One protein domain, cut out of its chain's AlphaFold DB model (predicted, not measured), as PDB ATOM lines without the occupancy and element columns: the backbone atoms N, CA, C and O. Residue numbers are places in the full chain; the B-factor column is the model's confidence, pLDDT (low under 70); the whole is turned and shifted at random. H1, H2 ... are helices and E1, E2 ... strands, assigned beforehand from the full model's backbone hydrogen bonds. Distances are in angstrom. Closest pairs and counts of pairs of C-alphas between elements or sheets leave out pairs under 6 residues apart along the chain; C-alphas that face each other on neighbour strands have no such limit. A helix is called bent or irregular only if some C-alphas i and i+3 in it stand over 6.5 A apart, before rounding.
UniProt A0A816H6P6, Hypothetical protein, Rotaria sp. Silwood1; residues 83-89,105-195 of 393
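AT A GLANCE: This is residues 83 to 89 and 105 to 195 of the 393 residues of the protein "Hypothetical protein" of Rotaria sp. Silwood1 (UniProt A0A816H6P6). A small hairpin of two short strands, E1 and E2, lies near the middle of a mostly helical domain; helix H2 runs past it beside E2, and the helical hairpin H4 and H5 reaches away from E1. H6 leads off from the end of E2 and its end sticks out with residues 190 to 195, H3 sits beyond the far end of H2, and H1 is a short separate piece near H5 and H6. The printed part has 98 residues with six named helices and two named strands, in the order H1, H2, H3, H4, H5, E1, E2, H6, and the sheet E1 - E2 is antiparallel. The whole is compact, with a radius of gyration of the C-alphas of 14.6 A, and the C-alphas span 39 by 32 by 26 A along their three main axes.

IN THESE COORDINATES: The printed part begins with H1, residues 83 to 89, whose first C-alpha is at (54.552, 111.159, 123.612). After the cut comes H2, residues 109 to 122, 20.2 A from first to last C-alpha, beginning at (59.931, 87.468, 116.941). H3 holds residues 127 to 133 and measures 9.8 A. H4 holds residues 141 to 149, 11.5 A long; it is neither bent nor irregular, but only just: C-alphas 144 and 147 are 6.4 A apart. H5, residues 153 to 165, is 18.6 A long. Strand E1, residues 166 to 168, follows H5 with 0 residues between them, and strand E2 holds residues 175 to 177. H6, residues 179 to 193, is the longest helix, 21.3 A, and its last C-alpha is at (40.875, 94.247, 123.423).

HOW THE PARTS SIT: E1 and E2 form a hairpin, antiparallel at 154 degrees between their directions. C-alphas 167 and 176 face each other at 5.0 A, and N 167 and O 176 are within hydrogen-bond range at 2.8 A, as are N 176 and O 167 at 2.8 A. H2 and E2 have 7 pairs of C-alphas within 8 A, and their closest C-alphas are those of Ile 109 and Ile 177, 6.3 A apart. H4 and H5 touch and form a helical hairpin, opposite ways at a shallow tilt of 29 degrees; H5 touches H4 with residues 155 to 159 alone, and the closest C-alphas, those of Ala 149 and Lys 156, are 4.2 A apart. H5 and H6 only just touch, with 3 pairs of C-alphas within 8 A, and only at their ends, the closest being those of Tyr 165 and Leu 181, 5.2 A apart. Their tilt is steep, 65 degrees. H2 and H6 are close but not clearly touching, with the C-alphas of Ile 109 and Asp 179 closest at 7.0 A. H1 is close to but not clearly touching H5, the C-alphas of Leu 84 and Asn 157 being closest at 7.3 A. H3 touches no helix; it is close to but not clearly touching H4, with the C-alphas of Asp 131 and Thr 144 closest at 7.7 A, and apart from H5 and H6. In H1, H2, H3, H5 and H6 every O i to N i+4 pair is within hydrogen-bond range; in H4 3 of 5 are.

THE WHOLE: The two C-alphas farthest apart are those of Asn 171 and Gly 195, 42.2 A. Residues 90 to 104 are cut out, and C-alphas 89 and 105 are 24.9 A apart across the cut. Of the links that are printed whole, none is long. Residues 190 to 195, of which 190 to 193 belong to H6, stand free. The mean pLDDT of the printed part is 83.1, and residues 83 to 89, 146 to 151 and 191 to 195 are under 70.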
ATOM      1  N   ASN A  83      55.542 112.159 124.025       47.91
ATOM      2  CA  ASN A  83      54.552 111.159 123.612       47.91
ATOM      3  C   ASN A  83      55.059 109.709 123.640       47.91
ATOM      4  O   ASN A  83      54.269 108.796 123.815       47.91
ATOM      5  N   LEU A  84      56.363 109.464 123.505       50.81
ATOM      6  CA  LEU A  84      56.912 108.102 123.543       50.81
ATOM      7  C   LEU A  84      56.891 107.561 124.974       50.81
ATOM      8  O   LEU A  84      56.332 106.500 125.233       50.81
ATOM      9  N   ASN A  85      57.364 108.387 125.910       51.91
ATOM     10  CA  ASN A  85      57.229 108.137 127.337       51.91
ATOM     11  C   ASN A  85      55.767 108.160 127.773       51.91
ATOM     12  O   ASN A  85      55.418 107.366 128.625       51.91
ATOM     13  N   GLN A  86      54.897 109.011 127.213       53.59
ATOM     14  CA  GLN A  86      53.471 109.007 127.555       53.59
ATOM     15  C   GLN A  86      52.750 107.780 127.009       53.59
ATOM     16  O   GLN A  86      51.991 107.202 127.766       53.59
ATOM     17  N   THR A  87      52.974 107.344 125.769       57.28
ATOM     18  CA  THR A  87      52.385 106.109 125.229       57.28
ATOM     19  C   THR A  87      52.921 104.898 125.980       57.28
ATOM     20  O   THR A  87      52.128 104.079 126.428       57.28
ATOM     21  N   GLU A  88      54.228 104.798 126.227       60.41
ATOM     22  CA  GLU A  88      54.776 103.717 127.057       60.41
ATOM     23  C   GLU A  88      54.260 103.792 128.501       60.41
ATOM     24  O   GLU A  88      53.850 102.775 129.043       60.41
ATOM     25  N   PHE A  89      54.164 104.973 129.114       61.53
ATOM     26  CA  PHE A  89      53.583 105.173 130.450       61.53
ATOM     27  C   PHE A  89      52.091 104.815 130.502       61.53
ATOM     28  O   PHE A  89      51.647 104.131 131.425       61.53
ATOM     29  N   PRO A 105      46.266  84.712 118.346       72.38
ATOM     30  CA  PRO A 105      47.659  84.408 118.050       72.38
ATOM     31  C   PRO A 105      48.588  85.515 118.546       72.38
ATOM     32  O   PRO A 105      48.485  86.668 118.130       72.38
ATOM     33  N   GLN A 106      49.523  85.150 119.416       75.38
ATOM     34  CA  GLN A 106      50.471  86.108 119.968       75.38
ATOM     35  C   GLN A 106      51.556  86.440 118.933       75.38
ATOM     36  O   GLN A 106      52.021  85.539 118.218       75.38
ATOM     37  N   PRO A 107      51.986  87.712 118.835       82.62
ATOM     38  CA  PRO A 107      53.134  88.058 118.015       82.62
ATOM     39  C   PRO A 107      54.379  87.377 118.590       82.62
ATOM     40  O   PRO A 107      54.620  87.403 119.799       82.62
ATOM     41  N   THR A 108      55.178  86.768 117.717       89.75
ATOM     42  CA  THR A 108      56.495  86.226 118.063       89.75
ATOM     43  C   THR A 108      57.550  86.873 117.182       89.75
ATOM     44  O   THR A 108      57.264  87.290 116.057       89.75
ATOM     45  N   ILE A 109      58.782  86.932 117.683       92.12
ATOM     46  CA  ILE A 109      59.931  87.468 116.941       92.12
ATOM     47  C   ILE A 109      60.078  86.741 115.608       92.12
ATOM     48  O   ILE A 109      60.163  87.384 114.570       92.12
ATOM     49  N   GLN A 110      59.996  85.410 115.623       92.69
ATOM     50  CA  GLN A 110      60.111  84.590 114.421       92.69
ATOM     51  C   GLN A 110      59.040  84.929 113.372       92.69
ATOM     52  O   GLN A 110      59.353  85.028 112.185       92.69
ATOM     53  N   ARG A 111      57.780  85.132 113.788       92.12
ATOM     54  CA  ARG A 111      56.694  85.506 112.865       92.12
ATOM     55  C   ARG A 111      56.907  86.898 112.281       92.12
ATOM     56  O   ARG A 111      56.738  87.082 111.079       92.12
ATOM     57  N   LEU A 112      57.329  87.863 113.099       93.44
ATOM     58  CA  LEU A 112      57.625  89.211 112.613       93.44
ATOM     59  C   LEU A 112      58.859  89.241 111.700       93.44
ATOM     60  O   LEU A 112      58.828  89.917 110.679       93.44
ATOM     61  N   GLN A 113      59.912  88.481 112.011       94.00
ATOM     62  CA  GLN A 113      61.098  88.354 111.155       94.00
ATOM     63  C   GLN A 113      60.714  87.795 109.788       94.00
ATOM     64  O   GLN A 113      61.116  88.331 108.760       94.00
ATOM     65  N   LYS A 114      59.877  86.756 109.776       94.44
ATOM     66  CA  LYS A 114      59.337  86.163 108.554       94.44
ATOM     67  C   LYS A 114      58.525  87.171 107.740       94.44
ATOM     68  O   LYS A 114      58.771  87.311 106.545       94.44
ATOM     69  N   LEU A 115      57.621  87.911 108.385       95.19
ATOM     70  CA  LEU A 115      56.860  88.986 107.746       95.19
ATOM     71  C   LEU A 115      57.792  90.049 107.151       95.19
ATOM     72  O   LEU A 115      57.665  90.393 105.981       95.19
ATOM     73  N   PHE A 116      58.746  90.559 107.926       95.56
ATOM     74  CA  PHE A 116      59.652  91.609 107.466       95.56
ATOM     75  C   PHE A 116      60.582  91.128 106.351       95.56
ATOM     76  O   PHE A 116      60.859  91.901 105.437       95.56
ATOM     77  N   GLN A 117      60.971  89.853 106.349       94.88
ATOM     78  CA  GLN A 117      61.711  89.251 105.241       94.88
ATOM     79  C   GLN A 117      60.877  89.201 103.954       94.88
ATOM     80  O   GLN A 117      61.400  89.502 102.878       94.88
ATOM     81  N   ILE A 118      59.584  88.863 104.054       96.06
ATOM     82  CA  ILE A 118      58.656  88.931 102.918       96.06
ATOM     83  C   ILE A 118      58.612  90.370 102.404       96.06
ATOM     84  O   ILE A 118      58.923  90.608 101.241       96.06
ATOM     85  N   LEU A 119      58.333  91.347 103.270       96.62
ATOM     86  CA  LEU A 119      58.260  92.757 102.874       96.62
ATOM     87  C   LEU A 119      59.557  93.269 102.231       96.62
ATOM     88  O   LEU A 119      59.491  93.959 101.214       96.62
ATOM     89  N   LEU A 120      60.719  92.905 102.782       95.50
ATOM     90  CA  LEU A 120      62.036  93.254 102.242       95.50
ATOM     91  C   LEU A 120      62.218  92.725 100.809       95.50
ATOM     92  O   LEU A 120      62.733  93.437  99.948       95.50
ATOM     93  N   SER A 121      61.749  91.505 100.524       95.75
ATOM     94  CA  SER A 121      61.865  90.895  99.191       95.75
ATOM     95  C   SER A 121      61.087  91.639  98.093       95.75
ATOM     96  O   SER A 121      61.468  91.578  96.924       95.75
ATOM     97  N   TYR A 122      60.051  92.398  98.463       97.19
ATOM     98  CA  TYR A 122      59.231  93.185  97.538       97.19
ATOM     99  C   TYR A 122      59.713  94.630  97.343       97.19
ATOM    100  O   TYR A 122      59.237  95.306  96.430       97.19
ATOM    101  N   GLU A 123      60.662  95.128  98.144       95.50
ATOM    102  CA  GLU A 123      61.048  96.548  98.106       95.50
ATOM    103  C   GLU A 123      61.614  96.978  96.762       95.50
ATOM    104  O   GLU A 123      61.265  98.048  96.280       95.50
ATOM    105  N   ASN A 124      62.430  96.136  96.127       95.62
ATOM    106  CA  ASN A 124      62.983  96.446  94.808       95.62
ATOM    107  C   ASN A 124      61.922  96.372  93.703       95.62
ATOM    108  O   ASN A 124      62.028  97.078  92.708       95.62
ATOM    109  N   LYS A 125      60.893  95.527  93.865       96.69
ATOM    110  CA  LYS A 125      59.797  95.404  92.892       96.69
ATOM    111  C   LYS A 125      58.922  96.662  92.881       96.69
ATOM    112  O   LYS A 125      58.430  97.051  91.824       96.69
ATOM    113  N   TYR A 126      58.733  97.288  94.043       97.25
ATOM    114  CA  TYR A 126      57.808  98.410  94.233       97.25
ATOM    115  C   TYR A 126      58.481  99.714  94.680       97.25
ATOM    116  O   TYR A 126      57.794 100.620  95.152       97.25
ATOM    117  N   ASP A 127      59.795  99.850  94.502       95.31
ATOM    118  CA  ASP A 127      60.606 100.975  94.986       95.31
ATOM    119  C   ASP A 127      60.040 102.348  94.584       95.31
ATOM    120  O   ASP A 127      59.802 103.199  95.441       95.31
ATOM    121  N   LYS A 128      59.698 102.537  93.306       95.31
ATOM    122  CA  LYS A 128      59.131 103.781  92.769       95.31
ATOM    123  C   LYS A 128      57.765 104.111  93.364       95.31
ATOM    124  O   LYS A 128      57.418 105.285  93.506       95.31
ATOM    125  N   ILE A 129      56.965 103.088  93.673       96.75
ATOM    126  CA  ILE A 129      55.656 103.269  94.309       96.75
ATOM    127  C   ILE A 129      55.842 103.597  95.787       96.75
ATOM    128  O   ILE A 129      55.179 104.501  96.288       96.75
ATOM    129  N   PHE A 130      56.771 102.929  96.469       96.44
ATOM    130  CA  PHE A 130      57.094 103.212  97.865       96.44
ATOM    131  C   PHE A 130      57.646 104.625  98.040       96.44
ATOM    132  O   PHE A 130      57.138 105.357  98.887       96.44
ATOM    133  N   ASP A 131      58.577 105.048  97.186       93.56
ATOM    134  CA  ASP A 131      59.128 106.404  97.202       93.56
ATOM    135  C   ASP A 131      58.028 107.454  96.939       93.56
ATOM    136  O   ASP A 131      57.957 108.468  97.632       93.56
ATOM    137  N   TYR A 132      57.101 107.193  96.006       93.88
ATOM    138  CA  TYR A 132      55.942 108.067  95.773       93.88
ATOM    139  C   TYR A 132      55.007 108.167  96.987       93.88
ATOM    140  O   TYR A 132      54.542 109.253  97.334       93.88
ATOM    141  N   LEU A 133      54.713 107.030  97.618       94.88
ATOM    142  CA  LEU A 133      53.796 106.931  98.752       94.88
ATOM    143  C   LEU A 133      54.449 107.284 100.094       94.88
ATOM    144  O   LEU A 133      53.763 107.272 101.117       94.88
ATOM    145  N   GLY A 134      55.747 107.608 100.112       92.69
ATOM    146  CA  GLY A 134      56.499 107.859 101.342       92.69
ATOM    147  C   GLY A 134      56.560 106.636 102.264       92.69
ATOM    148  O   GLY A 134      56.612 106.785 103.485       92.69
ATOM    149  N   ILE A 135      56.498 105.429 101.698       94.69
ATOM    150  CA  ILE A 135      56.653 104.180 102.443       94.69
ATOM    151  C   ILE A 135      58.144 103.954 102.669       94.69
ATOM    152  O   ILE A 135      58.942 103.949 101.733       94.69
ATOM    153  N   PHE A 136      58.520 103.734 103.925       93.38
ATOM    154  CA  PHE A 136      59.906 103.467 104.281       93.38
ATOM    155  C   PHE A 136      60.402 102.140 103.696       93.38
ATOM    156  O   PHE A 136      59.629 101.191 103.515       93.38
ATOM    157  N   ARG A 137      61.707 102.049 103.448       93.50
ATOM    158  CA  ARG A 137      62.377 100.836 102.966       93.50
ATOM    159  C   ARG A 137      63.358 100.323 104.008       93.50
ATOM    160  O   ARG A 137      64.124 101.107 104.552       93.50
ATOM    161  N   PHE A 138      63.354  99.027 104.278       92.12
ATOM    162  CA  PHE A 138      64.308  98.373 105.164       92.12
ATOM    163  C   PHE A 138      65.725  98.449 104.580       92.12
ATOM    164  O   PHE A 138      66.657  98.820 105.288       92.12
ATOM    165  N   ASN A 139      65.886  98.212 103.273       89.88
ATOM    166  CA  ASN A 139      67.199  98.260 102.618       89.88
ATOM    167  C   ASN A 139      67.792  99.677 102.488       89.88
ATOM    168  O   ASN A 139      68.965  99.835 102.161       89.88
ATOM    169  N   ASN A 140      66.980 100.707 102.730       88.62
ATOM    170  CA  ASN A 140      67.363 102.109 102.631       88.62
ATOM    171  C   ASN A 140      66.748 102.915 103.782       88.62
ATOM    172  O   ASN A 140      66.187 104.003 103.603       88.62
ATOM    173  N   PHE A 141      66.795 102.326 104.975       84.12
ATOM    174  CA  PHE A 141      66.079 102.830 106.138       84.12
ATOM    175  C   PHE A 141      66.496 104.246 106.550       84.12
ATOM    176  O   PHE A 141      65.604 105.074 106.760       84.12
ATOM    177  N   PRO A 142      67.804 104.595 106.571       80.56
ATOM    178  CA  PRO A 142      68.223 105.967 106.806       80.56
ATOM    179  C   PRO A 142      67.594 106.916 105.787       80.56
ATOM    180  O   PRO A 142      66.817 107.771 106.175       80.56
ATOM    181  N   ASN A 143      67.787 106.739 104.480       82.06
ATOM    182  CA  ASN A 143      67.318 107.759 103.532       82.06
ATOM    183  C   ASN A 143      65.788 107.847 103.427       82.06
ATOM    184  O   ASN A 143      65.258 108.921 103.162       82.06
ATOM    185  N   THR A 144      65.061 106.751 103.658       83.69
ATOM    186  CA  THR A 144      63.595 106.755 103.522       83.69
ATOM    187  C   THR A 144      62.846 107.239 104.757       83.69
ATOM    188  O   THR A 144      61.693 107.635 104.620       83.69
ATOM    189  N   LEU A 145      63.462 107.246 105.945       77.75
ATOM    190  CA  LEU A 145      62.821 107.752 107.164       77.75
ATOM    191  C   LEU A 145      63.528 108.984 107.755       77.75
ATOM    192  O   LEU A 145      62.857 109.883 108.259       77.75
ATOM    193  N   TYR A 146      64.857 109.075 107.648       64.50
ATOM    194  CA  TYR A 146      65.665 110.178 108.193       64.50
ATOM    195  C   TYR A 146      65.396 111.513 107.491       64.50
ATOM    196  O   TYR A 146      65.293 112.542 108.155       64.50
ATOM    197  N   LEU A 147      65.213 111.503 106.163       60.94
ATOM    198  CA  LEU A 147      64.873 112.720 105.411       60.94
ATOM    199  C   LEU A 147      63.574 113.359 105.918       60.94
ATOM    200  O   LEU A 147      63.442 114.577 105.921       60.94
ATOM    201  N   PHE A 148      62.642 112.539 106.400       59.69
ATOM    202  CA  PHE A 148      61.409 113.005 107.020       59.69
ATOM    203  C   PHE A 148      61.625 113.381 108.494       59.69
ATOM    204  O   PHE A 148      61.076 114.378 108.952       59.69
ATOM    205  N   ALA A 149      62.467 112.647 109.230       58.41
ATOM    206  CA  ALA A 149      62.793 112.924 110.634       58.41
ATOM    207  C   ALA A 149      63.400 114.316 110.875       58.41
ATOM    208  O   ALA A 149      63.126 114.925 111.905       58.41
ATOM    209  N   ASN A 150      64.174 114.841 109.924       58.59
ATOM    210  CA  ASN A 150      64.753 116.182 110.040       58.59
ATOM    211  C   ASN A 150      63.726 117.312 109.861       58.59
ATOM    212  O   ASN A 150      64.024 118.453 110.209       58.59
ATOM    213  N   ASN A 151      62.524 117.009 109.361       64.44
ATOM    214  CA  ASN A 151      61.501 118.022 109.109       64.44
ATOM    215  C   ASN A 151      60.665 118.333 110.356       64.44
ATOM    216  O   ASN A 151      60.164 119.446 110.482       64.44
ATOM    217  N   THR A 152      60.482 117.370 111.271       77.69
ATOM    218  CA  THR A 152      59.691 117.568 112.499       77.69
ATOM    219  C   THR A 152      60.161 116.657 113.641       77.69
ATOM    220  O   THR A 152      60.525 115.501 113.423       77.69
ATOM    221  N   GLU A 153      60.070 117.134 114.889       79.81
ATOM    222  CA  GLU A 153      60.327 116.324 116.098       79.81
ATOM    223  C   GLU A 153      59.483 115.035 116.117       79.81
ATOM    224  O   GLU A 153      59.933 113.960 116.511       79.81
ATOM    225  N   TYR A 154      58.255 115.137 115.619       76.88
ATOM    226  CA  TYR A 154      57.334 114.029 115.436       76.88
ATOM    227  C   TYR A 154      57.937 112.870 114.622       76.88
ATOM    228  O   TYR A 154      57.948 111.722 115.073       76.88
ATOM    229  N   LEU A 155      58.488 113.164 113.442       79.56
ATOM    230  CA  LEU A 155      59.073 112.159 112.552       79.56
ATOM    231  C   LEU A 155      60.375 111.586 113.129       79.56
ATOM    232  O   LEU A 155      60.650 110.394 112.970       79.56
ATOM    233  N   LYS A 156      61.136 112.400 113.873       83.00
ATOM    234  CA  LYS A 156      62.292 111.939 114.653       83.00
ATOM    235  C   LYS A 156      61.894 110.907 115.711       83.00
ATOM    236  O   LYS A 156      62.561 109.883 115.829       83.00
ATOM    237  N   ASN A 157      60.778 111.109 116.414       83.12
ATOM    238  CA  ASN A 157      60.282 110.133 117.389       83.12
ATOM    239  C   ASN A 157      59.905 108.797 116.732       83.12
ATOM    240  O   ASN A 157      60.242 107.739 117.262       83.12
ATOM    241  N   ILE A 158      59.260 108.830 115.560       85.50
ATOM    242  CA  ILE A 158      58.977 107.607 114.791       85.50
ATOM    243  C   ILE A 158      60.284 106.894 114.431       85.50
ATOM    244  O   ILE A 158      60.391 105.686 114.631       85.50
ATOM    245  N   TYR A 159      61.283 107.629 113.933       86.81
ATOM    246  CA  TYR A 159      62.593 107.068 113.599       86.81
ATOM    247  C   TYR A 159      63.257 106.383 114.795       86.81
ATOM    248  O   TYR A 159      63.701 105.242 114.675       86.81
ATOM    249  N   CYS A 160      63.253 107.028 115.962       87.81
ATOM    250  CA  CYS A 160      63.797 106.447 117.185       87.81
ATOM    251  C   CYS A 160      63.073 105.153 117.595       87.81
ATOM    252  O   CYS A 160      63.734 104.212 118.025       87.81
ATOM    253  N   LEU A 161      61.746 105.060 117.423       89.12
ATOM    254  CA  LEU A 161      61.004 103.814 117.676       89.12
ATOM    255  C   LEU A 161      61.430 102.688 116.740       89.12
ATOM    256  O   LEU A 161      61.626 101.559 117.187       89.12
ATOM    257  N   PHE A 162      61.616 102.991 115.456       90.25
ATOM    258  CA  PHE A 162      62.151 102.006 114.527       90.25
ATOM    259  C   PHE A 162      63.541 101.534 114.948       90.25
ATOM    260  O   PHE A 162      63.744 100.331 115.021       90.25
ATOM    261  N   GLN A 163      64.459 102.440 115.296       88.94
ATOM    262  CA  GLN A 163      65.801 102.059 115.759       88.94
ATOM    263  C   GLN A 163      65.778 101.257 117.068       88.94
ATOM    264  O   GLN A 163      66.590 100.358 117.252       88.94
ATOM    265  N   LYS A 164      64.845 101.558 117.980       91.56
ATOM    266  CA  LYS A 164      64.677 100.819 119.241       91.56
ATOM    267  C   LYS A 164      64.233  99.373 118.997       91.56
ATOM    268  O   LYS A 164      64.690  98.458 119.684       91.56
ATOM    269  N   TYR A 165      63.318  99.177 118.050       93.69
ATOM    270  CA  TYR A 165      62.607  97.912 117.870       93.69
ATOM    271  C   TYR A 165      63.117  97.045 116.719       93.69
ATOM    272  O   TYR A 165      62.910  95.829 116.733       93.69
ATOM    273  N   ILE A 166      63.747  97.652 115.718       92.88
ATOM    274  CA  ILE A 166      64.123  97.013 114.461       92.88
ATOM    275  C   ILE A 166      65.556  97.426 114.121       92.88
ATOM    276  O   ILE A 166      65.826  98.559 113.727       92.88
ATOM    277  N   ASN A 167      66.468  96.465 114.225       90.56
ATOM    278  CA  ASN A 167      67.862  96.615 113.835       90.56
ATOM    279  C   ASN A 167      68.073  95.970 112.469       90.56
ATOM    280  O   ASN A 167      67.755  94.799 112.269       90.56
ATOM    281  N   ILE A 168      68.634  96.719 111.531       87.00
ATOM    282  CA  ILE A 168      68.918  96.240 110.178       87.00
ATOM    283  C   ILE A 168      70.434  96.123 110.056       87.00
ATOM    284  O   ILE A 168      71.148  97.046 110.443       87.00
ATOM    285  N   SER A 169      70.929  94.983 109.577       85.62
ATOM    286  CA  SER A 169      72.365  94.775 109.365       85.62
ATOM    287  C   SER A 169      72.940  95.754 108.339       85.62
ATOM    288  O   SER A 169      72.224  96.233 107.463       85.62
ATOM    289  N   ASP A 170      74.255  95.977 108.378       77.69
ATOM    290  CA  ASP A 170      74.946  96.919 107.476       77.69
ATOM    291  C   ASP A 170      74.767  96.592 105.984       77.69
ATOM    292  O   ASP A 170      74.840  97.470 105.129       77.69
ATOM    293  N   ASN A 171      74.505  95.323 105.655       77.44
ATOM    294  CA  ASN A 171      74.216  94.890 104.288       77.44
ATOM    295  C   ASN A 171      72.733  95.045 103.888       77.44
ATOM    296  O   ASN A 171      72.391  94.746 102.750       77.44
ATOM    297  N   GLY A 172      71.847  95.475 104.792       74.50
ATOM    298  CA  GLY A 172      70.424  95.710 104.527       74.50
ATOM    299  C   GLY A 172      69.565  94.448 104.383       74.50
ATOM    300  O   GLY A 172      68.371  94.564 104.108       74.50
ATOM    301  N   TYR A 173      70.146  93.253 104.546       82.06
ATOM    302  CA  TYR A 173      69.475  91.980 104.243       82.06
ATOM    303  C   TYR A 173      68.960  91.214 105.460       82.06
ATOM    304  O   TYR A 173      68.164  90.293 105.290       82.06
ATOM    305  N   ILE A 174      69.416  91.552 106.668       87.06
ATOM    306  CA  ILE A 174      69.016  90.865 107.899       87.06
ATOM    307  C   ILE A 174      68.294  91.865 108.791       87.06
ATOM    308  O   ILE A 174      68.848  92.898 109.167       87.06
ATOM    309  N   ILE A 175      67.050  91.535 109.133       92.25
ATOM    310  CA  ILE A 175      66.212  92.328 110.028       92.25
ATOM    311  C   ILE A 175      66.144  91.615 111.379       92.25
ATOM    312  O   ILE A 175      65.521  90.561 111.527       92.25
ATOM    313  N   ASN A 176      66.795  92.207 112.371       92.88
ATOM    314  CA  ASN A 176      66.771  91.773 113.758       92.88
ATOM    315  C   ASN A 176      65.683  92.545 114.504       92.88
ATOM    316  O   ASN A 176      65.626  93.772 114.455       92.88
ATOM    317  N   ILE A 177      64.823  91.818 115.206       94.00
ATOM    318  CA  ILE A 177      63.699  92.396 115.940       94.00
ATOM    319  C   ILE A 177      64.012  92.299 117.423       94.00
ATOM    320  O   ILE A 177      64.337  91.218 117.906       94.00
ATOM    321  N   ASN A 178      63.920  93.426 118.122       93.81
ATOM    322  CA  ASN A 178      64.094  93.482 119.567       93.81
ATOM    323  C   ASN A 178      62.843  92.920 120.269       93.81
ATOM    324  O   ASN A 178      61.716  93.246 119.885       93.81
ATOM    325  N   ASP A 179      63.035  92.116 121.313       90.38
ATOM    326  CA  ASP A 179      61.990  91.581 122.196       90.38
ATOM    327  C   ASP A 179      61.055  92.680 122.728       90.38
ATOM    328  O   ASP A 179      59.850  92.453 122.884       90.38
ATOM    329  N   ASP A 180      61.574  93.896 122.924       90.44
ATOM    330  CA  ASP A 180      60.783  95.052 123.347       90.44
ATOM    331  C   ASP A 180      59.644  95.380 122.367       90.44
ATOM    332  O   ASP A 180      58.594  95.872 122.788       90.44
ATOM    333  N   LEU A 181      59.790  95.053 121.072       91.06
ATOM    334  CA  LEU A 181      58.712  95.216 120.094       91.06
ATOM    335  C   LEU A 181      57.530  94.299 120.416       91.06
ATOM    336  O   LEU A 181      56.378  94.706 120.285       91.06
ATOM    337  N   ILE A 182      57.792  93.066 120.857       89.19
ATOM    338  CA  ILE A 182      56.734  92.130 121.251       89.19
ATOM    339  C   ILE A 182      55.988  92.673 122.464       89.19
ATOM    340  O   ILE A 182      54.756  92.648 122.486       89.19
ATOM    341  N   SER A 183      56.720  93.197 123.448       87.56
ATOM    342  CA  SER A 183      56.136  93.843 124.624       87.56
ATOM    343  C   SER A 183      55.268  95.039 124.226       87.56
ATOM    344  O   SER A 183      54.107  95.110 124.627       87.56
ATOM    345  N   TYR A 184      55.773  95.919 123.357       86.81
ATOM    346  CA  TYR A 184      55.028  97.058 122.815       86.81
ATOM    347  C   TYR A 184      53.742  96.632 122.087       86.81
ATOM    348  O   TYR A 184      52.662  97.161 122.361       86.81
ATOM    349  N   LEU A 185      53.819  95.634 121.201       86.75
ATOM    350  CA  LEU A 185      52.661  95.141 120.449       86.75
ATOM    351  C   LEU A 185      51.622  94.469 121.352       86.75
ATOM    352  O   LEU A 185      50.424  94.662 121.143       86.75
ATOM    353  N   LYS A 186      52.051  93.713 122.369       82.25
ATOM    354  CA  LYS A 186      51.145  93.120 123.367       82.25
ATOM    355  C   LYS A 186      50.425  94.191 124.166       82.25
ATOM    356  O   LYS A 186      49.212  94.108 124.333       82.25
ATOM    357  N   LEU A 187      51.152  95.211 124.614       79.06
ATOM    358  CA  LEU A 187      50.574  96.333 125.342       79.06
ATOM    359  C   LEU A 187      49.503  97.046 124.508       79.06
ATOM    360  O   LEU A 187      48.393  97.265 124.994       79.06
ATOM    361  N   ILE A 188      49.800  97.334 123.237       78.94
ATOM    362  CA  ILE A 188      48.815  97.912 122.319       78.94
ATOM    363  C   ILE A 188      47.638  96.963 122.127       78.94
ATOM    364  O   ILE A 188      46.503  97.392 122.287       78.94
ATOM    365  N   SER A 189      47.873  95.681 121.844       76.31
ATOM    366  CA  SER A 189      46.811  94.684 121.641       76.31
ATOM    367  C   SER A 189      45.880  94.547 122.851       76.31
ATOM    368  O   SER A 189      44.659  94.451 122.696       76.31
ATOM    369  N   ASN A 190      46.438  94.590 124.062       72.06
ATOM    370  CA  ASN A 190      45.677  94.568 125.307       72.06
ATOM    371  C   ASN A 190      44.806  95.821 125.433       72.06
ATOM    372  O   ASN A 190      43.622  95.715 125.761       72.06
ATOM    373  N   TYR A 191      45.357  96.988 125.088       68.31
ATOM    374  CA  TYR A 191      44.590  98.227 124.977       68.31
ATOM    375  C   TYR A 191      43.483  98.119 123.904       68.31
ATOM    376  O   TYR A 191      42.369  98.594 124.129       68.31
ATOM    377  N   LEU A 192      43.727  97.432 122.775       65.88
ATOM    378  CA  LEU A 192      42.711  97.179 121.738       65.88
ATOM    379  C   LEU A 192      41.535  96.349 122.269       65.88
ATOM    380  O   LEU A 192      40.378  96.706 122.041       65.88
ATOM    381  N   SER A 193      41.843  95.264 122.983       62.66
ATOM    382  CA  SER A 193      40.875  94.247 123.423       62.66
ATOM    383  C   SER A 193      39.827  94.751 124.417       62.66
ATOM    384  O   SER A 193      38.763  94.148 124.556       62.66
ATOM    385  N   ASP A 194      40.091  95.875 125.085       62.34
ATOM    386  CA  ASP A 194      39.167  96.444 126.063       62.34
ATOM    387  C   ASP A 194      37.910  97.051 125.419       62.34
ATOM    388  O   ASP A 194      36.918  97.311 126.098       62.34
ATOM    389  N   GLY A 195      37.917  97.279 124.098       56.41
ATOM    390  CA  GLY A 195      36.734  97.732 123.361       56.41
ATOM    391  C   GLY A 195      36.099  98.997 123.945       56.41
ATOM    392  O   GLY A 195      34.880  99.148 123.883       56.41
TER     393      GLY A 195